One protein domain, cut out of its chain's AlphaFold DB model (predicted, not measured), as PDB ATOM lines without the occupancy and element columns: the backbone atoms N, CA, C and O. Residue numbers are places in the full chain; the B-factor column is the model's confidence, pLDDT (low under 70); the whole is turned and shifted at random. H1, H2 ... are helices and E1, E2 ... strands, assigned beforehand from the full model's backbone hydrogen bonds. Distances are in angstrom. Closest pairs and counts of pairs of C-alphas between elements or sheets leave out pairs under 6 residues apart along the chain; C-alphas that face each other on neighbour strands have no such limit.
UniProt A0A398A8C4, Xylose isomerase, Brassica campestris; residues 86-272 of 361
ATOM      1  N   LYS A  86      16.510 278.315 -47.257       93.00
ATOM      2  CA  LYS A  86      15.711 277.819 -48.384       93.00
ATOM      3  C   LYS A  86      14.603 278.799 -48.773       93.00
ATOM      4  O   LYS A  86      14.077 279.525 -47.925       93.00
ATOM      5  N   MET A  87      14.214 278.828 -50.047       91.12
ATOM      6  CA  MET A  87      13.122 279.692 -50.509       91.12
ATOM      7  C   MET A  87      11.808 279.414 -49.765       91.12
ATOM      8  O   MET A  87      11.078 280.357 -49.462       91.12
ATOM      9  N   ASN A  88      11.485 278.156 -49.441       90.12
ATOM     10  CA  ASN A  88      10.275 277.837 -48.673       90.12
ATOM     11  C   ASN A  88      10.265 278.484 -47.274       90.12
ATOM     12  O   ASN A  88       9.233 279.012 -46.857       90.12
ATOM     13  N   ASP A  89      11.417 278.555 -46.612       89.00
ATOM     14  CA  ASP A  89      11.594 279.195 -45.309       89.00
ATOM     15  C   ASP A  89      11.614 280.727 -45.390       89.00
ATOM     16  O   ASP A  89      11.263 281.405 -44.419       89.00
ATOM     17  N   TRP A  90      12.044 281.293 -46.522       85.75
ATOM     18  CA  TRP A  90      11.967 282.734 -46.778       85.75
ATOM     19  C   TRP A  90      10.540 283.192 -47.045       85.75
ATOM     20  O   TRP A  90      10.082 284.154 -46.431       85.75
ATOM     21  N   PHE A  91       9.859 282.533 -47.982       86.44
ATOM     22  CA  PHE A  91       8.588 283.019 -48.511       86.44
ATOM     23  C   PHE A  91       7.386 282.546 -47.712       86.44
ATOM     24  O   PHE A  91       6.437 283.315 -47.573       86.44
ATOM     25  N   ARG A  92       7.419 281.308 -47.196       89.31
ATOM     26  CA  ARG A  92       6.348 280.719 -46.373       89.31
ATOM     27  C   ARG A  92       4.959 281.011 -46.954       89.31
ATOM     28  O   ARG A  92       4.079 281.523 -46.262       89.31
ATOM     29  N   PHE A  93       4.802 280.768 -48.261       91.62
ATOM     30  CA  PHE A  93       3.574 281.096 -48.986       91.62
ATOM     31  C   PHE A  93       2.367 280.455 -48.313       91.62
ATOM     32  O   PHE A  93       2.452 279.314 -47.880       91.62
ATOM     33  N   SER A  94       1.255 281.189 -48.243       92.94
ATOM     34  CA  SER A  94       0.027 280.742 -47.589       92.94
ATOM     35  C   SER A  94      -1.171 280.940 -48.502       92.94
ATOM     36  O   SER A  94      -1.349 282.023 -49.063       92.94
ATOM     37  N   VAL A  95      -2.020 279.919 -48.625       95.56
ATOM     38  CA  VAL A  95      -3.287 280.024 -49.362       95.56
ATOM     39  C   VAL A  95      -4.364 280.644 -48.472       95.56
ATOM     40  O   VAL A  95      -4.625 280.167 -47.371       95.56
ATOM     41  N   ALA A  96      -5.007 281.703 -48.964       95.94
ATOM     42  CA  ALA A  96      -6.133 282.355 -48.300       95.94
ATOM     43  C   ALA A  96      -7.443 281.610 -48.589       95.94
ATOM     44  O   ALA A  96      -7.943 281.638 -49.716       95.94
ATOM     45  N   PHE A  97      -8.021 280.970 -47.571       97.56
ATOM     46  CA  PHE A  97      -9.170 280.079 -47.741       97.56
ATOM     47  C   PHE A  97     -10.403 280.797 -48.318       97.56
ATOM     48  O   PHE A  97     -11.046 280.275 -49.229       97.56
ATOM     49  N   TRP A  98     -10.708 282.015 -47.846       95.00
ATOM     50  CA  TRP A  98     -11.868 282.794 -48.311       95.00
ATOM     51  C   TRP A  98     -11.816 283.104 -49.806       95.00
ATOM     52  O   TRP A  98     -12.813 282.945 -50.505       95.00
ATOM     53  N   LEU A  99     -10.662 283.528 -50.326       92.50
ATOM     54  CA  LEU A  99     -10.550 283.862 -51.746       92.50
ATOM     55  C   LEU A  99     -10.605 282.615 -52.627       92.50
ATOM     56  O   LEU A  99     -11.269 282.634 -53.664       92.50
ATOM     57  N   THR A 100      -9.911 281.551 -52.221       95.38
ATOM     58  CA  THR A 100      -9.731 280.362 -53.060       95.38
ATOM     59  C   THR A 100     -10.967 279.467 -53.063       95.38
ATOM     60  O   THR A 100     -11.401 279.047 -54.131       95.38
ATOM     61  N   PHE A 101     -11.558 279.204 -51.893       95.81
ATOM     62  CA  PHE A 101     -12.618 278.198 -51.751       95.81
ATOM     63  C   PHE A 101     -14.006 278.787 -51.511       95.81
ATOM     64  O   PHE A 101     -14.985 278.077 -51.717       95.81
ATOM     65  N   ARG A 102     -14.116 280.067 -51.118       93.94
ATOM     66  CA  ARG A 102     -15.410 280.765 -50.950       93.94
ATOM     67  C   ARG A 102     -15.686 281.826 -52.018       93.94
ATOM     68  O   ARG A 102     -16.815 282.296 -52.125       93.94
ATOM     69  N   GLY A 103     -14.692 282.207 -52.821       91.56
ATOM     70  CA  GLY A 103     -14.837 283.251 -53.831       91.56
ATOM     71  C   GLY A 103     -15.742 282.830 -54.991       91.56
ATOM     72  O   GLY A 103     -15.368 281.981 -55.795       91.56
ATOM     73  N   THR A 104     -16.901 283.473 -55.134       91.12
ATOM     74  CA  THR A 104     -17.896 283.164 -56.183       91.12
ATOM     75  C   THR A 104     -17.725 283.984 -57.464       91.12
ATOM     76  O   THR A 104     -18.394 283.733 -58.465       91.12
ATOM     77  N   GLY A 105     -16.842 284.989 -57.449       91.56
ATOM     78  CA  GLY A 105     -16.653 285.920 -58.565       91.56
ATOM     79  C   GLY A 105     -17.786 286.936 -58.750       91.56
ATOM     80  O   GLY A 105     -17.785 287.622 -59.765       91.56
ATOM     81  N   GLY A 106     -18.734 287.019 -57.809       91.75
ATOM     82  CA  GLY A 106     -19.709 288.109 -57.764       91.75
ATOM     83  C   GLY A 106     -19.081 289.419 -57.284       91.75
ATOM     84  O   GLY A 106     -18.050 289.418 -56.603       91.75
ATOM     85  N   ASP A 107     -19.721 290.531 -57.624       93.62
ATOM     86  CA  ASP A 107     -19.309 291.881 -57.237       93.62
ATOM     87  C   ASP A 107     -20.551 292.758 -56.948       93.62
ATOM     88  O   ASP A 107     -21.680 292.280 -57.086       93.62
ATOM     89  N   PRO A 108     -20.406 294.026 -56.512       94.44
ATOM     90  CA  PRO A 108     -21.559 294.880 -56.205       94.44
ATOM     91  C   PRO A 108     -22.531 295.138 -57.372       94.44
ATOM     92  O   PRO A 108     -23.604 295.696 -57.147       94.44
ATOM     93  N   PHE A 109     -22.168 294.773 -58.603       95.62
ATOM     94  CA  PHE A 109     -22.908 295.030 -59.838       95.62
ATOM     95  C   PHE A 109     -23.322 293.750 -60.583       95.62
ATOM     96  O   PHE A 109     -24.055 293.841 -61.569       95.62
ATOM     97  N   GLY A 110     -22.884 292.569 -60.141       94.12
ATOM     98  CA  GLY A 110     -23.094 291.312 -60.854       94.12
ATOM     99  C   GLY A 110     -23.170 290.087 -59.946       94.12
ATOM    100  O   GLY A 110     -22.543 290.011 -58.889       94.12
ATOM    101  N   ALA A 111     -23.955 289.099 -60.382       94.25
ATOM    102  CA  ALA A 111     -24.120 287.828 -59.684       94.25
ATOM    103  C   ALA A 111     -22.848 286.958 -59.730       94.25
ATOM    104  O   ALA A 111     -21.908 287.223 -60.478       94.25
ATOM    105  N   ALA A 112     -22.843 285.889 -58.930       91.19
ATOM    106  CA  ALA A 112     -21.791 284.877 -58.938       91.19
ATOM    107  C   ALA A 112     -21.564 284.288 -60.342       91.19
ATOM    108  O   ALA A 112     -22.511 284.017 -61.077       91.19
ATOM    109  N   THR A 113     -20.298 284.056 -60.683       92.81
ATOM    110  CA  THR A 113     -19.875 283.511 -61.986       92.81
ATOM    111  C   THR A 113     -19.114 282.193 -61.865       92.81
ATOM    112  O   THR A 113     -18.896 281.518 -62.868       92.81
ATOM    113  N   LYS A 114     -18.708 281.811 -60.651       91.12
ATOM    114  CA  LYS A 114     -17.962 280.581 -60.373       91.12
ATOM    115  C   LYS A 114     -18.848 279.583 -59.639       91.12
ATOM    116  O   LYS A 114     -19.361 279.889 -58.565       91.12
ATOM    117  N   TYR A 115     -18.951 278.383 -60.200       89.56
ATOM    118  CA  TYR A 115     -19.668 277.252 -59.617       89.56
ATOM    119  C   TYR A 115     -18.661 276.148 -59.322       89.56
ATOM    120  O   TYR A 115     -18.141 275.507 -60.233       89.56
ATOM    121  N   TRP A 116     -18.321 275.990 -58.047       91.25
ATOM    122  CA  TRP A 116     -17.241 275.106 -57.637       91.25
ATOM    123  C   TRP A 116     -17.715 273.663 -57.456       91.25
ATOM    124  O   TRP A 116     -18.814 273.442 -56.946       91.25
ATOM    125  N   PRO A 117     -16.877 272.661 -57.786       89.06
ATOM    126  CA  PRO A 117     -17.241 271.259 -57.612       89.06
ATOM    127  C   PRO A 117     -17.380 270.873 -56.137       89.06
ATOM    128  O   PRO A 117     -18.039 269.886 -55.844       89.06
ATOM    129  N   TRP A 118     -16.789 271.634 -55.212       91.56
ATOM    130  CA  TRP A 118     -16.894 271.459 -53.761       91.56
ATOM    131  C   TRP A 118     -17.955 272.350 -53.114       91.56
ATOM    132  O   TRP A 118     -17.850 272.581 -51.922       91.56
ATOM    133  N   GLU A 119     -18.907 272.903 -53.862       89.31
ATOM    134  CA  GLU A 119     -20.089 273.601 -53.330       89.31
ATOM    135  C   GLU A 119     -21.335 272.792 -53.702       89.31
ATOM    136  O   GLU A 119     -21.255 272.009 -54.635       89.31
ATOM    137  N   ASP A 120     -22.478 272.934 -53.026       85.38
ATOM    138  CA  ASP A 120     -23.793 272.364 -53.434       85.38
ATOM    139  C   ASP A 120     -24.928 273.403 -53.365       85.38
ATOM    140  O   ASP A 120     -26.105 273.070 -53.506       85.38
ATOM    141  N   GLY A 121     -24.573 274.670 -53.128       84.31
ATOM    142  CA  GLY A 121     -25.512 275.764 -52.878       84.31
ATOM    143  C   GLY A 121     -25.999 275.859 -51.427       84.31
ATOM    144  O   GLY A 121     -26.666 276.833 -51.079       84.31
ATOM    145  N   THR A 122     -25.655 274.902 -50.562       87.94
ATOM    146  CA  THR A 122     -25.915 274.960 -49.119       87.94
ATOM    147  C   THR A 122     -24.705 275.486 -48.350       87.94
ATOM    148  O   THR A 122     -23.567 275.461 -48.814       87.94
ATOM    149  N   ASN A 123     -24.939 275.935 -47.117       88.25
ATOM    150  CA  ASN A 123     -23.878 276.237 -46.156       88.25
ATOM    151  C   ASN A 123     -23.901 275.197 -45.023       88.25
ATOM    152  O   ASN A 123     -24.065 275.548 -43.862       88.25
ATOM    153  N   SER A 124     -23.844 273.907 -45.363       94.69
ATOM    154  CA  SER A 124     -23.888 272.802 -44.392       94.69
ATOM    155  C   SER A 124     -22.498 272.409 -43.872       94.69
ATOM    156  O   SER A 124     -21.474 272.721 -44.485       94.69
ATOM    157  N   VAL A 125     -22.444 271.680 -42.750       96.19
ATOM    158  CA  VAL A 125     -21.186 271.115 -42.219       96.19
ATOM    159  C   VAL A 125     -20.580 270.098 -43.192       96.19
ATOM    160  O   VAL A 125     -19.375 270.125 -43.431       96.19
ATOM    161  N   ALA A 126     -21.406 269.255 -43.821       93.81
ATOM    162  CA  ALA A 126     -20.952 268.327 -44.859       93.81
ATOM    163  C   ALA A 126     -20.270 269.078 -46.015       93.81
ATOM    164  O   ALA A 126     -19.192 268.693 -46.477       93.81
ATOM    165  N   MET A 127     -20.845 270.215 -46.419       92.38
ATOM    166  CA  MET A 127     -20.259 271.051 -47.456       92.38
ATOM    167  C   MET A 127     -18.934 271.690 -47.025       92.38
ATOM    168  O   MET A 127     -17.940 271.655 -47.751       92.38
ATOM    169  N   ALA A 128     -18.875 272.210 -45.802       96.38
ATOM    170  CA  ALA A 128     -17.643 272.714 -45.208       96.38
ATOM    171  C   ALA A 128     -16.520 271.657 -45.177       96.38
ATOM    172  O   ALA A 128     -15.385 271.941 -45.567       96.38
ATOM    173  N   LYS A 129     -16.838 270.412 -44.802       96.12
ATOM    174  CA  LYS A 129     -15.894 269.284 -44.829       96.12
ATOM    175  C   LYS A 129     -15.428 268.946 -46.251       96.12
ATOM    176  O   LYS A 129     -14.263 268.605 -46.457       96.12
ATOM    177  N   ARG A 130     -16.304 269.056 -47.254       94.94
ATOM    178  CA  ARG A 130     -15.955 268.869 -48.672       94.94
ATOM    179  C   ARG A 130     -14.986 269.948 -49.165       94.94
ATOM    180  O   ARG A 130     -13.941 269.617 -49.721       94.94
ATOM    181  N   ARG A 131     -15.275 271.217 -48.862       95.56
ATOM    182  CA  ARG A 131     -14.368 272.358 -49.082       95.56
ATOM    183  C   ARG A 131     -13.005 272.154 -48.435       95.56
ATOM    184  O   ARG A 131     -11.981 272.435 -49.054       95.56
ATOM    185  N   MET A 132     -12.981 271.646 -47.203       97.00
ATOM    186  CA  MET A 132     -11.733 271.389 -46.491       97.00
ATOM    187  C   MET A 132     -10.865 270.363 -47.232       97.00
ATOM    188  O   MET A 132      -9.674 270.592 -47.417       97.00
ATOM    189  N   ARG A 133     -11.450 269.275 -47.749       95.75
ATOM    190  CA  ARG A 133     -10.710 268.295 -48.567       95.75
ATOM    191  C   ARG A 133     -10.150 268.911 -49.850       95.75
ATOM    192  O   ARG A 133      -8.981 268.687 -50.153       95.75
ATOM    193  N   ALA A 134     -10.933 269.747 -50.538       96.06
ATOM    194  CA  ALA A 134     -10.460 270.482 -51.714       96.06
ATOM    195  C   ALA A 134      -9.269 271.400 -51.385       96.06
ATOM    196  O   ALA A 134      -8.308 271.456 -52.152       96.06
ATOM    197  N   ASN A 135      -9.281 272.060 -50.221       96.94
ATOM    198  CA  ASN A 135      -8.157 272.869 -49.749       96.94
ATOM    199  C   ASN A 135      -6.875 272.052 -49.561       96.94
ATOM    200  O   ASN A 135      -5.820 272.440 -50.063       96.94
ATOM    201  N   PHE A 136      -6.959 270.906 -48.889       96.25
ATOM    202  CA  PHE A 136      -5.792 270.053 -48.654       96.25
ATOM    203  C   PHE A 136      -5.253 269.412 -49.946       96.25
ATOM    204  O   PHE A 136      -4.035 269.317 -50.110       96.25
ATOM    205  N   GLU A 137      -6.117 269.044 -50.898       95.56
ATOM    206  CA  GLU A 137      -5.680 268.608 -52.231       95.56
ATOM    207  C   GLU A 137      -4.968 269.736 -52.988       95.56
ATOM    208  O   GLU A 137      -3.876 269.531 -53.521       95.56
ATOM    209  N   PHE A 138      -5.553 270.935 -53.003       96.38
ATOM    210  CA  PHE A 138      -4.992 272.098 -53.687       96.38
ATOM    211  C   PHE A 138      -3.612 272.472 -53.140       96.38
ATOM    212  O   PHE A 138      -2.663 272.642 -53.905       96.38
ATOM    213  N   LEU A 139      -3.474 272.541 -51.814       95.81
ATOM    214  CA  LEU A 139      -2.201 272.831 -51.158       95.81
ATOM    215  C   LEU A 139      -1.137 271.776 -51.481       95.81
ATOM    216  O   LEU A 139      -0.003 272.128 -51.808       95.81
ATOM    217  N   LYS A 140      -1.515 270.491 -51.464       94.31
ATOM    218  CA  LYS A 140      -0.632 269.389 -51.858       94.31
ATOM    219  C   LYS A 140      -0.185 269.529 -53.309       94.31
ATOM    220  O   LYS A 140       0.992 269.335 -53.584       94.31
ATOM    221  N   LYS A 141      -1.086 269.865 -54.236       94.81
ATOM    222  CA  LYS A 141      -0.733 270.048 -55.652       94.81
ATOM    223  C   LYS A 141       0.157 271.269 -55.866       94.81
ATOM    224  O   LYS A 141       1.039 271.203 -56.710       94.81
ATOM    225  N   LEU A 142      -0.008 272.341 -55.095       94.62
ATOM    226  CA  LEU A 142       0.906 273.483 -55.138       94.62
ATOM    227  C   LEU A 142       2.259 273.216 -54.458       94.62
ATOM    228  O   LEU A 142       3.228 273.894 -54.771       94.62
ATOM    229  N   GLY A 143       2.349 272.262 -53.530       92.56
ATOM    230  CA  GLY A 143       3.546 272.093 -52.701       92.56
ATOM    231  C   GLY A 143       3.738 273.260 -51.726       92.56
ATOM    232  O   GLY A 143       4.854 273.739 -51.536       92.56
ATOM    233  N   VAL A 144       2.635 273.763 -51.158       92.25
ATOM    234  CA  VAL A 144       2.615 274.890 -50.216       92.25
ATOM    235  C   VAL A 144       2.194 274.404 -48.833       92.25
ATOM    236  O   VAL A 144       1.127 273.818 -48.686       92.25
ATOM    237  N   ASP A 145       2.999 274.707 -47.814       92.62
ATOM    238  CA  ASP A 145       2.804 274.175 -46.456       92.62
ATOM    239  C   ASP A 145       1.830 274.988 -45.589       92.62
ATOM    240  O   ASP A 145       1.442 274.550 -44.502       92.62
ATOM    241  N   TRP A 146       1.432 276.179 -46.045       94.50
ATOM    242  CA  TRP A 146       0.675 277.124 -45.227       94.50
ATOM    243  C   TRP A 146      -0.669 277.505 -45.828       94.50
ATOM    244  O   TRP A 146      -0.852 277.621 -47.041       94.50
ATOM    245  N   TRP A 147      -1.615 277.777 -44.939       96.38
ATOM    246  CA  TRP A 147      -2.912 278.337 -45.282       96.38
ATOM    247  C   TRP A 147      -3.416 279.250 -44.167       96.38
ATOM    248  O   TRP A 147      -2.912 279.233 -43.043       96.38
ATOM    249  N   CYS A 148      -4.402 280.076 -44.480       96.69
ATOM    250  CA  CYS A 148      -5.043 280.957 -43.519       96.69
ATOM    251  C   CYS A 148      -6.553 280.989 -43.732       96.69
ATOM    252  O   CYS A 148      -7.035 280.819 -44.853       96.69
ATOM    253  N   PHE A 149      -7.304 281.202 -42.653       97.94
ATOM    254  CA  PHE A 149      -8.764 281.102 -42.665       97.94
ATOM    255  C   PHE A 149      -9.428 282.086 -41.699       97.94
ATOM    256  O   PHE A 149      -8.855 282.384 -40.649       97.94
ATOM    257  N   HIS A 150     -10.655 282.520 -42.014       97.75
ATOM    258  CA  HIS A 150     -11.600 282.923 -40.975       97.75
ATOM    259  C   HIS A 150     -12.427 281.709 -40.538       97.75
ATOM    260  O   HIS A 150     -12.742 280.833 -41.346       97.75
ATOM    261  N   ASP A 151     -12.810 281.672 -39.269       97.19
ATOM    262  CA  ASP A 151     -13.722 280.675 -38.697       97.19
ATOM    263  C   ASP A 151     -14.986 280.428 -39.549       97.19
ATOM    264  O   ASP A 151     -15.317 279.279 -39.847       97.19
ATOM    265  N   ARG A 152     -15.654 281.489 -40.018       95.38
ATOM    266  CA  ARG A 152     -16.883 281.405 -40.835       95.38
ATOM    267  C   ARG A 152     -16.655 281.076 -42.312       95.38
ATOM    268  O   ARG A 152     -17.594 280.724 -43.034       95.38
ATOM    269  N   ASP A 153     -15.407 281.109 -42.774       95.25
ATOM    270  CA  ASP A 153     -15.078 280.609 -44.109       95.25
ATOM    271  C   ASP A 153     -15.021 279.087 -44.132       95.25
ATOM    272  O   ASP A 153     -15.422 278.475 -45.127       95.25
ATOM    273  N   ILE A 154     -14.531 278.483 -43.050       97.56
ATOM    274  CA  ILE A 154     -14.316 277.040 -42.971       97.56
ATOM    275  C   ILE A 154     -15.528 276.304 -42.420       97.56
ATOM    276  O   ILE A 154     -15.749 275.182 -42.844       97.56
ATOM    277  N   ALA A 155     -16.350 276.924 -41.570       97.50
ATOM    278  CA  ALA A 155     -17.541 276.299 -41.001       97.50
ATOM    279  C   ALA A 155     -18.761 277.236 -41.034       97.50
ATOM    280  O   ALA A 155     -18.600 278.456 -40.961       97.50
ATOM    281  N   PRO A 156     -19.984 276.694 -41.150       95.56
ATOM    282  CA  PRO A 156     -21.189 277.511 -41.186       95.56
ATOM    283  C   PRO A 156     -21.605 278.025 -39.804       95.56
ATOM    284  O   PRO A 156     -21.411 277.349 -38.791       95.56
ATOM    285  N   ASP A 157     -22.253 279.194 -39.779       93.12
ATOM    286  CA  ASP A 157     -23.024 279.632 -38.614       93.12
ATOM    287  C   ASP A 157     -24.155 278.637 -38.305       93.12
ATOM    288  O   ASP A 157     -24.789 278.089 -39.209       93.12
ATOM    289  N   GLY A 158     -24.420 278.431 -37.018       93.75
ATOM    290  CA  GLY A 158     -25.655 277.847 -36.511       93.75
ATOM    291  C   GLY A 158     -26.666 278.921 -36.102       93.75
ATOM    292  O   GLY A 158     -26.426 280.124 -36.224       93.75
ATOM    293  N   ASN A 159     -27.802 278.490 -35.559       94.25
ATOM    294  CA  ASN A 159     -28.826 279.387 -35.019       94.25
ATOM    295  C   ASN A 159     -28.425 279.981 -33.662       94.25
ATOM    296  O   ASN A 159     -28.986 280.984 -33.223       94.25
ATOM    297  N   THR A 160     -27.462 279.354 -32.985       95.25
ATOM    298  CA  THR A 160     -26.890 279.809 -31.718       95.25
ATOM    299  C   THR A 160     -25.368 279.774 -31.784       95.25
ATOM    300  O   THR A 160     -24.782 279.068 -32.603       95.25
ATOM    301  N   LEU A 161     -24.708 280.503 -30.879       93.75
ATOM    302  CA  LEU A 161     -23.251 280.448 -30.750       93.75
ATOM    303  C   LEU A 161     -22.753 279.028 -30.433       93.75
ATOM    304  O   LEU A 161     -21.712 278.620 -30.936       93.75
ATOM    305  N   GLU A 162     -23.495 278.276 -29.616       96.31
ATOM    306  CA  GLU A 162     -23.172 276.885 -29.287       96.31
ATOM    307  C   GLU A 162     -23.203 275.996 -30.537       96.31
ATOM    308  O   GLU A 162     -22.267 275.236 -30.774       96.31
ATOM    309  N   GLU A 163     -24.228 276.150 -31.378       97.12
ATOM    310  CA  GLU A 163     -24.338 275.428 -32.645       97.12
ATOM    311  C   GLU A 163     -23.228 275.840 -33.627       97.12
ATOM    312  O   GLU A 163     -22.567 274.970 -34.190       97.12
ATOM    313  N   SER A 164     -22.936 277.140 -33.769       96.75
ATOM    314  CA  SER A 164     -21.810 277.623 -34.587       96.75
ATOM    315  C   SER A 164     -20.467 277.050 -34.125       96.75
ATOM    316  O   SER A 164     -19.629 276.683 -34.948       96.75
ATOM    317  N   ASN A 165     -20.246 276.967 -32.810       97.62
ATOM    318  CA  ASN A 165     -19.015 276.419 -32.247       97.62
ATOM    319  C   ASN A 165     -18.911 274.913 -32.491       97.62
ATOM    320  O   ASN A 165     -17.842 274.447 -32.878       97.62
ATOM    321  N   LYS A 166     -20.015 274.175 -32.337       98.00
ATOM    322  CA  LYS A 166     -20.068 272.742 -32.639       98.00
ATOM    323  C   LYS A 166     -19.785 272.467 -34.119       98.00
ATOM    324  O   LYS A 166     -18.974 271.602 -34.431       98.00
ATOM    325  N   ASN A 167     -20.397 273.235 -35.022       98.25
ATOM    326  CA  ASN A 167     -20.149 273.126 -36.461       98.25
ATOM    327  C   ASN A 167     -18.673 273.368 -36.800       98.25
ATOM    328  O   ASN A 167     -18.099 272.655 -37.621       98.25
ATOM    329  N   LEU A 168     -18.054 274.369 -36.166       98.44
ATOM    330  CA  LEU A 168     -16.632 274.655 -36.330       98.44
ATOM    331  C   LEU A 168     -15.764 273.502 -35.822       98.44
ATOM    332  O   LEU A 168     -14.868 273.076 -36.545       98.44
ATOM    333  N   ASP A 169     -16.056 272.959 -34.642       98.38
ATOM    334  CA  ASP A 169     -15.317 271.828 -34.071       98.38
ATOM    335  C   ASP A 169     -15.316 270.610 -35.002       98.38
ATOM    336  O   ASP A 169     -14.260 270.043 -35.272       98.38
ATOM    337  N   GLU A 170     -16.463 270.265 -35.589       98.00
ATOM    338  CA  GLU A 170     -16.560 269.132 -36.518       98.00
ATOM    339  C   GLU A 170     -15.688 269.292 -37.776       98.00
ATOM    340  O   GLU A 170     -15.130 268.314 -38.279       98.00
ATOM    341  N   VAL A 171     -15.560 270.511 -38.308       98.12
ATOM    342  CA  VAL A 171     -14.712 270.779 -39.483       98.12
ATOM    343  C   VAL A 171     -13.231 270.818 -39.097       98.12
ATOM    344  O   VAL A 171     -12.373 270.374 -39.862       98.12
ATOM    345  N   ILE A 172     -12.926 271.344 -37.911       97.88
ATOM    346  CA  ILE A 172     -11.567 271.461 -37.381       97.88
ATOM    347  C   ILE A 172     -10.967 270.085 -37.077       97.88
ATOM    348  O   ILE A 172      -9.791 269.874 -37.371       97.88
ATOM    349  N   GLU A 173     -11.757 269.128 -36.584       97.75
ATOM    350  CA  GLU A 173     -11.298 267.744 -36.412       97.75
ATOM    351  C   GLU A 173     -10.864 267.121 -37.744       97.75
ATOM    352  O   GLU A 173      -9.755 266.594 -37.849       97.75
ATOM    353  N   LEU A 174     -11.658 267.288 -38.806       96.38
ATOM    354  CA  LEU A 174     -11.263 266.832 -40.141       96.38
ATOM    355  C   LEU A 174      -9.989 267.538 -40.629       96.38
ATOM    356  O   LEU A 174      -9.095 266.893 -41.176       96.38
ATOM    357  N   ALA A 175      -9.871 268.856 -40.437       97.06
ATOM    358  CA  ALA A 175      -8.654 269.580 -40.803       97.06
ATOM    359  C   ALA A 175      -7.431 269.014 -40.063       97.06
ATOM    360  O   ALA A 175      -6.390 268.781 -40.679       97.06
ATOM    361  N   LYS A 176      -7.564 268.714 -38.765       96.69
ATOM    362  CA  LYS A 176      -6.503 268.110 -37.953       96.69
ATOM    363  C   LYS A 176      -6.104 266.727 -38.458       96.69
ATOM    364  O   LYS A 176      -4.918 266.399 -38.446       96.69
ATOM    365  N   GLU A 177      -7.060 265.914 -38.896       95.00
ATOM    366  CA  GLU A 177      -6.797 264.615 -39.519       95.00
ATOM    367  C   GLU A 177      -6.049 264.760 -40.843       95.00
ATOM    368  O   GLU A 177      -5.022 264.107 -41.039       95.00
ATOM    369  N   LEU A 178      -6.496 265.666 -41.715       94.12
ATOM    370  CA  LEU A 178      -5.855 265.926 -43.006       94.12
ATOM    371  C   LEU A 178      -4.418 266.453 -42.838       94.12
ATOM    372  O   LEU A 178      -3.537 266.063 -43.603       94.12
ATOM    373  N   GLN A 179      -4.135 267.237 -41.789       93.56
ATOM    374  CA  GLN A 179      -2.776 267.668 -41.425       93.56
ATOM    375  C   GLN A 179      -1.847 266.530 -40.970       93.56
ATOM    376  O   GLN A 179      -0.642 266.734 -40.894       93.56
ATOM    377  N   LYS A 180      -2.344 265.334 -40.629       88.00
ATOM    378  CA  LYS A 180      -1.454 264.211 -40.263       88.00
ATOM    379  C   LYS A 180      -0.798 263.586 -41.491       88.00
ATOM    380  O   LYS A 180       0.304 263.059 -41.390       88.00
ATOM    381  N   ALA A 181      -1.478 263.631 -42.635       74.94
ATOM    382  CA  ALA A 181      -1.011 263.013 -43.873       74.94
ATOM    383  C   ALA A 181       0.030 263.865 -44.620       74.94
ATOM    384  O   ALA A 181       0.727 263.350 -45.493       74.94
ATOM    385  N   ILE A 182       0.119 265.160 -44.307       77.56
ATOM    386  CA  ILE A 182       0.968 266.133 -44.998       77.56
ATOM    387  C   ILE A 182       1.509 267.165 -44.006       77.56
ATOM    388  O   ILE A 182       0.842 267.494 -43.037       77.56
ATOM    389  N   HIS A 183       2.688 267.737 -44.247       85.31
ATOM    390  CA  HIS A 183       3.311 268.716 -43.340       85.31
ATOM    391  C   HIS A 183       2.688 270.127 -43.400       85.31
ATOM    392  O   HIS A 183       3.381 271.128 -43.253       85.31
ATOM    393  N   ILE A 184       1.372 270.208 -43.592       93.75
ATOM    394  CA  ILE A 184       0.634 271.460 -43.753       93.75
ATOM    395  C   ILE A 184       0.089 271.935 -42.413       93.75
ATOM    396  O   ILE A 184      -0.420 271.142 -41.617       93.75
ATOM    397  N   ARG A 185       0.146 273.243 -42.161       94.38
ATOM    398  CA  ARG A 185      -0.475 273.860 -40.981       94.38
ATOM    399  C   ARG A 185      -0.889 275.308 -41.226       94.38
ATOM    400  O   ARG A 185      -0.387 275.938 -42.157       94.38
ATOM    401  N   PRO A 186      -1.811 275.863 -40.423       95.94
ATOM    402  CA  PRO A 186      -2.190 277.253 -40.595       95.94
ATOM    403  C   PRO A 186      -1.002 278.185 -40.336       95.94
ATOM    404  O   PRO A 186      -0.293 278.054 -39.341       95.94
ATOM    405  N   LEU A 187      -0.805 279.181 -41.197       93.44
ATOM    406  CA  LEU A 187       0.047 280.318 -40.850       93.44
ATOM    407  C   LEU A 187      -0.632 281.159 -39.772       93.44
ATOM    408  O   LEU A 187       0.024 281.676 -38.867       93.44
ATOM    409  N   TRP A 188      -1.952 281.300 -39.901       95.31
ATOM    410  CA  TRP A 188      -2.811 281.967 -38.942       95.31
ATOM    411  C   TRP A 188      -4.288 281.664 -39.177       95.31
ATOM    412  O   TRP A 188      -4.702 281.353 -40.294       95.31
ATOM    413  N   GLY A 189      -5.075 281.809 -38.115       96.25
ATOM    414  CA  GLY A 189      -6.529 281.924 -38.177       96.25
ATOM    415  C   GLY A 189      -6.994 283.294 -37.676       96.25
ATOM    416  O   GLY A 189      -6.200 284.091 -37.166       96.25
ATOM    417  N   THR A 190      -8.275 283.582 -37.870       95.88
ATOM    418  CA  THR A 190      -8.938 284.832 -37.462       95.88
ATOM    419  C   THR A 190     -10.452 284.611 -37.336       95.88
ATOM    420  O   THR A 190     -10.981 283.608 -37.822       95.88
ATOM    421  N   ALA A 191     -11.155 285.541 -36.695       96.06
ATOM    422  CA  ALA A 191     -12.614 285.554 -36.611       96.06
ATOM    423  C   ALA A 191     -13.221 286.500 -37.659       96.06
ATOM    424  O   ALA A 191     -12.742 287.622 -37.852       96.06
ATOM    425  N   GLN A 192     -14.302 286.085 -38.323       94.81
ATOM    426  CA  GLN A 192     -14.987 286.882 -39.347       94.81
ATOM    427  C   GLN A 192     -15.976 287.901 -38.752       94.81
ATOM    428  O   GLN A 192     -17.193 287.796 -38.911       94.81
ATOM    429  N   LEU A 193     -15.468 288.945 -38.103       93.94
ATOM    430  CA  LEU A 193     -16.290 289.927 -37.375       93.94
ATOM    431  C   LEU A 193     -16.847 291.075 -38.235       93.94
ATOM    432  O   LEU A 193     -16.979 292.204 -37.770       93.94
ATOM    433  N   PHE A 194     -17.140 290.821 -39.512       92.62
ATOM    434  CA  PHE A 194     -17.489 291.895 -40.456       92.62
ATOM    435  C   PHE A 194     -18.563 291.553 -41.491       92.62
ATOM    436  O   PHE A 194     -19.158 292.473 -42.068       92.62
ATOM    437  N   LEU A 195     -18.804 290.263 -41.754       92.81
ATOM    438  CA  LEU A 195     -19.727 289.828 -42.805       92.81
ATOM    439  C   LEU A 195     -21.178 289.764 -42.315       92.81
ATOM    440  O   LEU A 195     -22.074 290.285 -42.977       92.81
ATOM    441  N   HIS A 196     -21.415 289.133 -41.162       93.69
ATOM    442  CA  HIS A 196     -22.764 288.946 -40.628       93.69
ATOM    443  C   HIS A 196     -23.431 290.304 -40.296       93.69
ATOM    444  O   HIS A 196     -22.768 291.166 -39.713       93.69
ATOM    445  N   PRO A 197     -24.745 290.497 -40.557       94.44
ATOM    446  CA  PRO A 197     -25.445 291.772 -40.320       94.44
ATOM    447  C   PRO A 197     -25.299 292.349 -38.906       94.44
ATOM    448  O   PRO A 197     -25.300 293.562 -38.720       94.44
ATOM    449  N   ARG A 198     -25.123 291.480 -37.903       93.44
ATOM    450  CA  ARG A 198     -24.873 291.868 -36.501       93.44
ATOM    451  C   ARG A 198     -23.664 292.803 -36.321       93.44
ATOM    452  O   ARG A 198     -23.636 293.548 -35.352       93.44
ATOM    453  N   TYR A 199     -22.706 292.782 -37.250       93.94
ATOM    454  CA  TYR A 199     -21.485 293.590 -37.211       93.94
ATOM    455  C   TYR A 199     -21.612 294.936 -37.933       93.94
ATOM    456  O   TYR A 199     -20.612 295.616 -38.153       93.94
ATOM    457  N   MET A 200     -22.826 295.359 -38.313       93.25
ATOM    458  CA  MET A 200     -23.032 296.619 -39.042       93.25
ATOM    459  C   MET A 200     -22.505 297.871 -38.313       93.25
ATOM    460  O   MET A 200     -22.310 298.901 -38.954       93.25
ATOM    461  N   HIS A 201     -22.269 297.784 -37.000       91.00
ATOM    462  CA  HIS A 201     -21.769 298.869 -36.149       91.00
ATOM    463  C   HIS A 201     -20.502 298.486 -35.359       91.00
ATOM    464  O   HIS A 201     -20.293 298.996 -34.263       91.00
ATOM    465  N   GLY A 202     -19.690 297.564 -35.884       90.31
ATOM    466  CA  GLY A 202     -18.441 297.122 -35.251       90.31
ATOM    467  C   GLY A 202     -18.480 295.682 -34.740       90.31
ATOM    468  O   GLY A 202     -19.541 295.057 -34.653       90.31
ATOM    469  N   GLY A 203     -17.299 295.140 -34.435       87.56
ATOM    470  CA  GLY A 203     -17.083 293.734 -34.078       87.56
ATOM    471  C   GLY A 203     -16.373 293.514 -32.736       87.56
ATOM    472  O   GLY A 203     -16.495 292.421 -32.174       87.56
ATOM    473  N   ALA A 204     -15.716 294.536 -32.174       79.19
ATOM    474  CA  ALA A 204     -14.751 294.456 -31.065       79.19
ATOM    475  C   ALA A 204     -15.327 294.071 -29.683       79.19
ATOM    476  O   ALA A 204     -14.739 294.341 -28.642       79.19
ATOM    477  N   THR A 205     -16.477 293.406 -29.626       58.25
ATOM    478  CA  THR A 205     -17.033 292.793 -28.405       58.25
ATOM    479  C   THR A 205     -17.569 291.378 -28.646       58.25
ATOM    480  O   THR A 205     -18.229 290.804 -27.779       58.25
ATOM    481  N   SER A 206     -17.281 290.788 -29.812       71.88
ATOM    482  CA  SER A 206     -17.759 289.454 -30.172       71.88
ATOM    483  C   SER A 206     -17.079 288.347 -29.365       71.88
ATOM    484  O   SER A 206     -15.858 288.319 -29.200       71.88
ATOM    485  N   SER A 207     -17.875 287.373 -28.924       73.75
ATOM    486  CA  SER A 207     -17.407 286.151 -28.263       73.75
ATOM    487  C   SER A 207     -16.754 285.141 -29.218       73.75
ATOM    488  O   SER A 207     -16.168 284.166 -28.756       73.75
ATOM    489  N   GLU A 208     -16.839 285.348 -30.537       85.38
ATOM    490  CA  GLU A 208     -16.325 284.404 -31.549       85.38
ATOM    491  C   GLU A 208     -14.785 284.326 -31.572       85.38
ATOM    492  O   GLU A 208     -14.220 283.286 -31.904       85.38
ATOM    493  N   VAL A 209     -14.091 285.375 -31.116       90.25
ATOM    494  CA  VAL A 209     -12.615 285.442 -31.104       90.25
ATOM    495  C   VAL A 209     -11.973 284.390 -30.216       90.25
ATOM    496  O   VAL A 209     -10.953 283.820 -30.599       90.25
ATOM    497  N   GLY A 210     -12.556 284.110 -29.047       93.38
ATOM    498  CA  GLY A 210     -12.024 283.086 -28.147       93.38
ATOM    499  C   GLY A 210     -11.981 281.724 -28.835       93.38
ATOM    500  O   GLY A 210     -10.931 281.083 -28.879       93.38
ATOM    501  N   LYS A 211     -13.090 281.344 -29.481       96.06
ATOM    502  CA  LYS A 211     -13.196 280.072 -30.196       96.06
ATOM    503  C   LYS A 211     -12.281 280.016 -31.419       96.06
ATOM    504  O   LYS A 211     -11.568 279.032 -31.597       96.06
ATOM    505  N   ALA A 212     -12.255 281.065 -32.244       96.62
ATOM    506  CA  ALA A 212     -11.373 281.128 -33.410       96.62
ATOM    507  C   ALA A 212      -9.888 281.000 -33.009       96.62
ATOM    508  O   ALA A 212      -9.100 280.336 -33.688       96.62
ATOM    509  N   MET A 213      -9.503 281.594 -31.878       96.50
ATOM    510  CA  MET A 213      -8.148 281.505 -31.338       96.50
ATOM    511  C   MET A 213      -7.818 280.101 -30.814       96.50
ATOM    512  O   MET A 213      -6.734 279.594 -31.099       96.50
ATOM    513  N   GLU A 214      -8.749 279.446 -30.114       97.31
ATOM    514  CA  GLU A 214      -8.605 278.049 -29.677       97.31
ATOM    515  C   GLU A 214      -8.373 277.105 -30.853       97.31
ATOM    516  O   GLU A 214      -7.420 276.328 -30.832       97.31
ATOM    517  N   VAL A 215      -9.207 277.180 -31.895       97.62
ATOM    518  CA  VAL A 215      -9.081 276.271 -33.045       97.62
ATOM    519  C   VAL A 215      -7.814 276.557 -33.847       97.62
ATOM    520  O   VAL A 215      -7.161 275.631 -34.323       97.62
ATOM    521  N   THR A 216      -7.400 277.826 -33.930       97.50
ATOM    522  CA  THR A 216      -6.109 278.204 -34.522       97.50
ATOM    523  C   THR A 216      -4.963 277.550 -33.758       97.50
ATOM    524  O   THR A 216      -4.095 276.926 -34.368       97.50
ATOM    525  N   HIS A 217      -4.979 277.636 -32.426       97.06
ATOM    526  CA  HIS A 217      -3.970 277.006 -31.581       97.06
ATOM    527  C   HIS A 217      -3.988 275.475 -31.716       97.06
ATOM    528  O   HIS A 217      -2.939 274.859 -31.906       97.06
ATOM    529  N   TYR A 218      -5.173 274.861 -31.709       96.94
ATOM    530  CA  TYR A 218      -5.362 273.415 -31.846       96.94
ATOM    531  C   TYR A 218      -4.790 272.852 -33.157       96.94
ATOM    532  O   TYR A 218      -4.139 271.800 -33.168       96.94
ATOM    533  N   LEU A 219      -4.960 273.572 -34.268       96.62
ATOM    534  CA  LEU A 219      -4.391 273.211 -35.570       96.62
ATOM    535  C   LEU A 219      -2.879 273.495 -35.687       96.62
ATOM    536  O   LEU A 219      -2.257 273.124 -36.685       96.62
ATOM    537  N   GLY A 220      -2.263 274.100 -34.667       95.25
ATOM    538  CA  GLY A 220      -0.848 274.477 -34.672       95.25
ATOM    539  C   GLY A 220      -0.568 275.732 -35.500       95.25
ATOM    540  O   GLY A 220       0.483 275.825 -36.130       95.25
ATOM    541  N   GLY A 221      -1.527 276.659 -35.536       94.75
ATOM    542  CA  GLY A 221      -1.385 277.943 -36.205       94.75
ATOM    543  C   GLY A 221      -0.279 278.789 -35.584       94.75
ATOM    544  O   GLY A 221      -0.182 278.890 -34.363       94.75
ATOM    545  N   GLU A 222       0.548 279.418 -36.415       91.44
ATOM    546  CA  GLU A 222       1.675 280.217 -35.920       91.44
ATOM    547  C   GLU A 222       1.307 281.639 -35.519       91.44
ATOM    548  O   GLU A 222       2.098 282.310 -34.882       91.44
ATOM    549  N   ASN A 223       0.156 282.167 -35.925       91.12
ATOM    550  CA  ASN A 223      -0.277 283.495 -35.501       91.12
ATOM    551  C   ASN A 223      -1.800 283.535 -35.409       91.12
ATOM    552  O   ASN A 223      -2.494 282.662 -35.930       91.12
ATOM    553  N   TYR A 224      -2.327 284.590 -34.803       94.44
ATOM    554  CA  TYR A 224      -3.751 284.902 -34.842       94.44
ATOM    555  C   TYR A 224      -3.935 286.340 -35.309       94.44
ATOM    556  O   TYR A 224      -3.298 287.236 -34.756       94.44
ATOM    557  N   VAL A 225      -4.753 286.558 -36.338       92.69
ATOM    558  CA  VAL A 225      -4.931 287.875 -36.964       92.69
ATOM    559  C   VAL A 225      -6.207 288.551 -36.455       92.69
ATOM    560  O   VAL A 225      -7.225 287.904 -36.253       92.69
ATOM    561  N   PHE A 226      -6.153 289.870 -36.286       92.44
ATOM    562  CA  PHE A 226      -7.296 290.759 -36.112       92.44
ATOM    563  C   PHE A 226      -7.364 291.694 -37.310       92.44
ATOM    564  O   PHE A 226      -6.465 292.516 -37.475       92.44
ATOM    565  N   TRP A 227      -8.407 291.584 -38.128       88.31
ATOM    566  CA  TRP A 227      -8.679 292.542 -39.199       88.31
ATOM    567  C   TRP A 227      -9.959 293.317 -38.893       88.31
ATOM    568  O   TRP A 227     -11.038 292.729 -38.798       88.31
ATOM    569  N   GLY A 228      -9.827 294.636 -38.740       88.38
ATOM    570  CA  GLY A 228     -10.891 295.534 -38.305       88.38
ATOM    571  C   GLY A 228     -11.904 295.902 -39.390       88.38
ATOM    572  O   GLY A 228     -12.209 297.074 -39.575       88.38
ATOM    573  N   GLY A 229     -12.463 294.934 -40.127       87.75
ATOM    574  CA  GLY A 229     -13.321 295.211 -41.294       87.75
ATOM    575  C   GLY A 229     -14.548 296.106 -41.024       87.75
ATOM    576  O   GLY A 229     -15.091 296.704 -41.956       87.75
ATOM    577  N   ARG A 230     -14.991 296.204 -39.762       91.38
ATOM    578  CA  ARG A 230     -16.055 297.109 -39.284       91.38
ATOM    579  C   ARG A 230     -15.621 297.976 -38.099       91.38
ATOM    580  O   ARG A 230     -16.460 298.680 -37.551       91.38
ATOM    581  N   GLU A 231     -14.352 297.925 -37.705       91.38
ATOM    582  CA  GLU A 231     -13.823 298.653 -36.543       91.38
ATOM    583  C   GLU A 231     -13.436 300.070 -36.972       91.38
ATOM    584  O   GLU A 231     -12.277 300.430 -37.149       91.38
ATOM    585  N   GLY A 232     -14.467 300.862 -37.227       89.12
ATOM    586  CA  GLY A 232     -14.387 302.227 -37.705       89.12
ATOM    587  C   GLY A 232     -15.794 302.785 -37.862       89.12
ATOM    588  O   GLY A 232     -16.772 302.186 -37.420       89.12
ATOM    589  N   TYR A 233     -15.920 303.919 -38.539       88.56
ATOM    590  CA  TYR A 233     -17.196 304.618 -38.646       88.56
ATOM    591  C   TYR A 233     -17.606 304.880 -40.091       88.56
ATOM    592  O   TYR A 233     -16.781 305.070 -40.983       88.56
ATOM    593  N   GLN A 234     -18.917 304.958 -40.316       87.81
ATOM    594  CA  GLN A 234     -19.472 305.473 -41.572       87.81
ATOM    595  C   GLN A 234     -19.589 307.002 -41.561       87.81
ATOM    596  O   GLN A 234     -19.425 307.645 -42.594       87.81
ATOM    597  N   THR A 235     -19.879 307.598 -40.400       83.94
ATOM    598  CA  THR A 235     -19.987 309.050 -40.235       83.94
ATOM    599  C   THR A 235     -19.522 309.475 -38.849       83.94
ATOM    600  O   THR A 235     -19.865 308.854 -37.851       83.94
ATOM    601  N   LEU A 236     -18.768 310.571 -38.771       90.50
ATOM    602  CA  LEU A 236     -18.325 311.126 -37.489       90.50
ATOM    603  C   LEU A 236     -19.480 311.698 -36.656       90.50
ATOM    604  O   LEU A 236     -19.354 311.822 -35.445       90.50
ATOM    605  N   LEU A 237     -20.610 312.038 -37.283       95.19
ATOM    606  CA  LEU A 237     -21.733 312.709 -36.614       95.19
ATOM    607  C   LEU A 237     -22.366 311.878 -35.489       95.19
ATOM    608  O   LEU A 237     -23.003 312.443 -34.606       95.19
ATOM    609  N   ASN A 238     -22.216 310.555 -35.532       94.38
ATOM    610  CA  ASN A 238     -22.755 309.632 -34.535       94.38
ATOM    611  C   ASN A 238     -21.674 308.763 -33.874       94.38
ATOM    612  O   ASN A 238     -22.017 307.761 -33.253       94.38
ATOM    613  N   THR A 239     -20.400 309.141 -34.004       91.12
ATOM    614  CA  THR A 239     -19.266 308.325 -33.559       91.12
ATOM    615  C   THR A 239     -18.486 309.043 -32.466       91.12
ATOM    616  O   THR A 239     -18.001 310.157 -32.661       91.12
ATOM    617  N   ASP A 240     -18.300 308.370 -31.333       94.81
ATOM    618  CA  ASP A 240     -17.330 308.769 -30.314       94.81
ATOM    619  C   ASP A 240     -16.037 307.972 -30.522       94.81
ATOM    620  O   ASP A 240     -15.850 306.889 -29.963       94.81
ATOM    621  N   MET A 241     -15.139 308.513 -31.354       92.50
ATOM    622  CA  MET A 241     -13.897 307.826 -31.728       92.50
ATOM    623  C   MET A 241     -13.023 307.486 -30.517       92.50
ATOM    624  O   MET A 241     -12.400 306.429 -30.483       92.50
ATOM    625  N   GLY A 242     -12.956 308.378 -29.523       93.56
ATOM    626  CA  GLY A 242     -12.138 308.147 -28.332       93.56
ATOM    627  C   GLY A 242     -12.622 306.917 -27.572       93.56
ATOM    628  O   GLY A 242     -11.831 306.034 -27.241       93.56
ATOM    629  N   ARG A 243     -13.940 306.827 -27.375       94.12
ATOM    630  CA  ARG A 243     -14.574 305.700 -26.694       94.12
ATOM    631  C   ARG A 243     -14.458 304.390 -27.471       94.12
ATOM    632  O   ARG A 243     -14.216 303.352 -26.860       94.12
ATOM    633  N   GLU A 244     -14.636 304.416 -28.788       93.69
ATOM    634  CA  GLU A 244     -14.523 303.211 -29.617       93.69
ATOM    635  C   GLU A 244     -13.093 302.656 -29.630       93.69
ATOM    636  O   GLU A 244     -12.903 301.457 -29.412       93.69
ATOM    637  N   LEU A 245     -12.080 303.521 -29.748       92.81
ATOM    638  CA  LEU A 245     -10.673 303.118 -29.640       92.81
ATOM    639  C   LEU A 245     -10.344 302.542 -28.253       92.81
ATOM    640  O   LEU A 245      -9.638 301.536 -28.155       92.81
ATOM    641  N   ASP A 246     -10.888 303.124 -27.177       94.81
ATOM    642  CA  ASP A 246     -10.729 302.590 -25.819       94.81
ATOM    643  C   ASP A 246     -11.371 301.198 -25.663       94.81
ATOM    644  O   ASP A 246     -10.817 300.326 -24.986       94.81
ATOM    645  N   HIS A 247     -12.529 300.957 -26.283       94.06
ATOM    646  CA  HIS A 247     -13.167 299.639 -26.282       94.06
ATOM    647  C   HIS A 247     -12.354 298.609 -27.071       94.06
ATOM    648  O   HIS A 247     -12.140 297.502 -26.573       94.06
ATOM    649  N   MET A 248     -11.846 298.977 -28.250       92.69
ATOM    650  CA  MET A 248     -10.987 298.107 -29.054       92.69
ATOM    651  C   MET A 248      -9.706 297.723 -28.304       92.69
ATOM    652  O   MET A 248      -9.310 296.557 -28.295       92.69
ATOM    653  N   ALA A 249      -9.096 298.669 -27.590       94.12
ATOM    654  CA  ALA A 249      -7.931 298.394 -26.758       94.12
ATOM    655  C   ALA A 249      -8.237 297.386 -25.640       94.12
ATOM    656  O   ALA A 249      -7.491 296.423 -25.458       94.12
ATOM    657  N   ARG A 250      -9.362 297.552 -24.926       94.81
ATOM    658  CA  ARG A 250      -9.805 296.593 -23.893       94.81
ATOM    659  C   ARG A 250     -10.055 295.206 -24.475       94.81
ATOM    660  O   ARG A 250      -9.712 294.204 -23.851       94.81
ATOM    661  N   PHE A 251     -10.629 295.145 -25.669       94.06
ATOM    662  CA  PHE A 251     -10.850 293.898 -26.385       94.06
ATOM    663  C   PHE A 251      -9.531 293.198 -26.744       94.06
ATOM    664  O   PHE A 251      -9.375 292.012 -26.453       94.06
ATOM    665  N   PHE A 252      -8.538 293.919 -27.273       94.06
ATOM    666  CA  PHE A 252      -7.209 293.355 -27.534       94.06
ATOM    667  C   PHE A 252      -6.496 292.908 -26.256       94.06
ATOM    668  O   PHE A 252      -5.898 291.834 -26.244       94.06
ATOM    669  N   GLN A 253      -6.603 293.663 -25.161       95.19
ATOM    670  CA  GLN A 253      -6.074 293.250 -23.857       95.19
ATOM    671  C   GLN A 253      -6.721 291.943 -23.370       95.19
ATOM    672  O   GLN A 253      -6.020 291.034 -22.921       95.19
ATOM    673  N   ALA A 254      -8.043 291.807 -23.510       94.50
ATOM    674  CA  ALA A 254      -8.758 290.577 -23.172       94.50
ATOM    675  C   ALA A 254      -8.326 289.402 -24.063       94.50
ATOM    676  O   ALA A 254      -8.102 288.300 -23.563       94.50
ATOM    677  N   ALA A 255      -8.141 289.636 -25.364       94.06
ATOM    678  CA  ALA A 255      -7.660 288.620 -26.290       94.06
ATOM    679  C   ALA A 255      -6.226 288.166 -25.972       94.06
ATOM    680  O   ALA A 255      -5.947 286.971 -25.996       94.06
ATOM    681  N   VAL A 256      -5.332 289.087 -25.601       94.69
ATOM    682  CA  VAL A 256      -3.976 288.767 -25.125       94.69
ATOM    683  C   VAL A 256      -4.026 287.938 -23.844       94.69
ATOM    684  O   VAL A 256      -3.326 286.930 -23.730       94.69
ATOM    685  N   ALA A 257      -4.863 288.327 -22.880       95.44
ATOM    686  CA  ALA A 257      -5.045 287.559 -21.652       95.44
ATOM    687  C   ALA A 257      -5.555 286.140 -21.953       95.44
ATOM    688  O   ALA A 257      -5.069 285.170 -21.367       95.44
ATOM    689  N   TYR A 258      -6.482 286.004 -22.904       95.25
ATOM    690  CA  TYR A 258      -7.018 284.712 -23.322       95.25
ATOM    691  C   TYR A 258      -5.979 283.841 -24.026       95.25
ATOM    692  O   TYR A 258      -5.779 282.691 -23.639       95.25
ATOM    693  N   LYS A 259      -5.251 284.414 -24.988       94.31
ATOM    694  CA  LYS A 259      -4.117 283.786 -25.674       94.31
ATOM    695  C   LYS A 259      -3.127 283.182 -24.670       94.31
ATOM    696  O   LYS A 259      -2.764 282.011 -24.780       94.31
ATOM    697  N   LYS A 260      -2.727 283.966 -23.661       95.31
ATOM    698  CA  LYS A 260      -1.819 283.523 -22.590       95.31
ATOM    699  C   LYS A 260      -2.434 282.402 -21.753       95.31
ATOM    700  O   LYS A 260      -1.752 281.428 -21.450       95.31
ATOM    701  N   LYS A 261      -3.724 282.506 -21.419       96.25
ATOM    702  CA  LYS A 261      -4.460 281.483 -20.661       96.25
ATOM    703  C   LYS A 261      -4.473 280.124 -21.368       96.25
ATOM    704  O   LYS A 261      -4.357 279.109 -20.689       96.25
ATOM    705  N   ILE A 262      -4.611 280.097 -22.695       95.62
ATOM    706  CA  ILE A 262      -4.635 278.850 -23.479       95.62
ATOM    707  C   ILE A 262      -3.240 278.362 -23.904       95.62
ATOM    708  O   ILE A 262      -3.139 277.338 -24.569       95.62
ATOM    709  N   GLY A 263      -2.165 279.070 -23.537       95.06
ATOM    710  CA  GLY A 263      -0.789 278.681 -23.874       95.06
ATOM    711  C   GLY A 263      -0.386 278.939 -25.329       95.06
ATOM    712  O   GLY A 263       0.603 278.381 -25.807       95.06
ATOM    713  N   PHE A 264      -1.116 279.792 -26.049       93.19
ATOM    714  CA  PHE A 264      -0.759 280.158 -27.413       93.19
ATOM    715  C   PHE A 264       0.329 281.244 -27.370       93.19
ATOM    716  O   PHE A 264       0.044 282.411 -27.145       93.19
ATOM    717  N   ASN A 265       1.601 280.870 -27.526       75.62
ATOM    718  CA  ASN A 265       2.732 281.772 -27.239       75.62
ATOM    719  C   ASN A 265       3.105 282.744 -28.378       75.62
ATOM    720  O   ASN A 265       3.822 283.714 -28.141       75.62
ATOM    721  N   GLU A 266       2.598 282.544 -29.595       69.19
ATOM    722  CA  GLU A 266       2.996 283.326 -30.776       69.19
ATOM    723  C   GLU A 266       2.287 284.684 -30.885       69.19
ATOM    724  O   GLU A 266       1.110 284.780 -30.530       69.19
ATOM    725  N   PRO A 267       2.947 285.762 -31.361       60.66
ATOM    726  CA  PRO A 267       2.377 287.111 -31.390       60.66
ATOM    727  C   PRO A 267       1.039 287.151 -32.134       60.66
ATOM    728  O   PRO A 267       0.873 286.564 -33.207       60.66
ATOM    729  N   THR A 268       0.077 287.883 -31.574       63.50
ATOM    730  CA  THR A 268      -1.110 288.247 -32.345       63.50
ATOM    731  C   THR A 268      -0.691 289.235 -33.421       63.50
ATOM    732  O   THR A 268       0.263 290.001 -33.275       63.50
ATOM    733  N   LYS A 269      -1.390 289.215 -34.544       62.34
ATOM    734  CA  LYS A 269      -1.204 290.171 -35.622       62.34
ATOM    735  C   LYS A 269      -2.440 291.018 -35.758       62.34
ATOM    736  O   LYS A 269      -3.550 290.518 -35.647       62.34
ATOM    737  N   HIS A 270      -2.243 292.288 -36.035       59.47
ATOM    738  CA  HIS A 270      -3.314 293.202 -36.371       59.47
ATOM    739  C   HIS A 270      -3.127 293.678 -37.818       59.47
ATOM    740  O   HIS A 270      -2.012 293.990 -38.244       59.47
ATOM    741  N   GLN A 271      -4.202 293.644 -38.598       55.50
ATOM    742  CA  GLN A 271      -4.282 294.123 -39.972       55.50
ATOM    743  C   GLN A 271      -5.002 295.475 -39.936       55.50
ATOM    744  O   GLN A 271      -6.160 295.515 -39.536       55.50
ATOM    745  N   TYR A 272      -4.251 296.516 -40.320       55.53
ATOM    746  CA  TYR A 272      -4.447 297.964 -40.127       55.53
ATOM    747  C   TYR A 272      -5.857 298.508 -39.874       55.53
ATOM    748  O   TYR A 272      -6.786 298.149 -40.594       55.53
TER     749      TYR A 272
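What this domain is: This is residues 86 to 272 of the 361 residues of the protein "Xylose isomerase" of Brassica campestris (UniProt A0A398A8C4). A strongly twisted, curled sheet of five parallel strands forms an open part of a barrel, and the long helices H3, H5, H6 and H7 follow one another round its outside, each touching the next and running the same way as it at a shallow tilt. The short helices H2 and H4 follow directly on the ends of E1 and E2, H1 lies away from the body at one end of the printed part, and residues 235 to 240 stick out before H7. The printed part has 187 residues, with seven named helices and five named strands in the order H1 E1 H2 H3 E2 H4 H5 E3 H6 E4 H7 E5; the sheet's order is E1 E2 E3 E4 E5, and the class is mixed, helices and strands. The whole is compact, with a radius of gyration of the C-alphas of 17.2 A and spans of 50 by 42 by 36 A.

Where its parts are: The sheet holds E1, residues 94 to 96, E2, residues 146 to 150, E3, residues 185 to 190, E4, residues 223 to 227, and E5, residues 268 to 271. E2 is 14.2 A long, E3 14.3 A and E4 12.9 A. E1 begins at C-alpha 94 (0.027, 280.742, -47.589), and E5 ends at C-alpha 271 (-4.282, 294.123, -39.972). The longer helices are H3, residues 125 to 142, 25.7 A; H5, residues 161 to 181, 31.2 A; H6, residues 208 to 218, 15.5 A; and H7, residues 241 to 261, 30.1 A. The short ones are H1, residues 87 to 91, beginning at C-alpha 87 (13.122, 279.692, -50.509), H2, residues 97 to 101, and H4, residues 151 to 154.

How they stand to each other: E1 and E5 are the edge strands. E1 and E2 have N 148 and O 95 at 2.9 A, within hydrogen-bond range; E2 and E3 have N 187 and O 147 at 2.8 A; E3 and E4 have N 225 and O 189 at 3.0 A; E4 and E5 have N 226 and O 269 at 2.8 A. The pairing of E4 is staggered, with E3 over residues 223 to 224 and with E5 over 224 to 227. Four strand-helix-strand units, two parallel neighbour strands with helices between, join the strands in turn: E1, H2 H3, E2; E2, H4 H5, E3; E3, H6, E4; and E4, H7, E5, each with a right-handed crossover. H3 and H6 on one face of the sheet make two layers, a sheet with helices on one face. H6 has a height over the sheet of 8.9 A, lies over E3 and only just over E4, with 3 of its C-alphas, and runs along the strands, at 9 degrees to E3 on the local plane. H5 touches H3 at a shallow tilt of 32 degrees, the same way, closest at the C-alphas of Lys 129 and Val 171, 5.7 A. H5, with residues 165 to 172 alone, only just touches H6, with 3 pairs of C-alphas within 8 A, closest at Ile 172 and Val 215, 6.9 A. H7, with residues 255 to 259 alone, touches H6, closest at the C-alphas of Gly 210 and Tyr 258, 7.1 A, at a shallow tilt of 32 degrees, only just short of steep. H2, H5 and H7 only graze the sheet. H4 only just touches H2, closest at the C-alphas of Trp 98 and Asp 153, 5.7 A. H1 is not on the sheet and touches no helix. In H1, H2, H3, H6 and H7 every O i to N i+4 pair is within hydrogen-bond range, in H5 14 of 17, and H4 is too short for such a pair.

The domain as a whole: The two C-alphas farthest apart, those of Ala 181 and Leu 237, are 54.3 A apart. The printed part has no cut. The links H2 to H3, E3 to H6 and E4 to H7 are long, with 23, 17 and 13 residues, and residues 235 to 240 of the last stand free. The mean pLDDT of the printed part is 91.7; residue 205 and residues 266 to 272 are under 70.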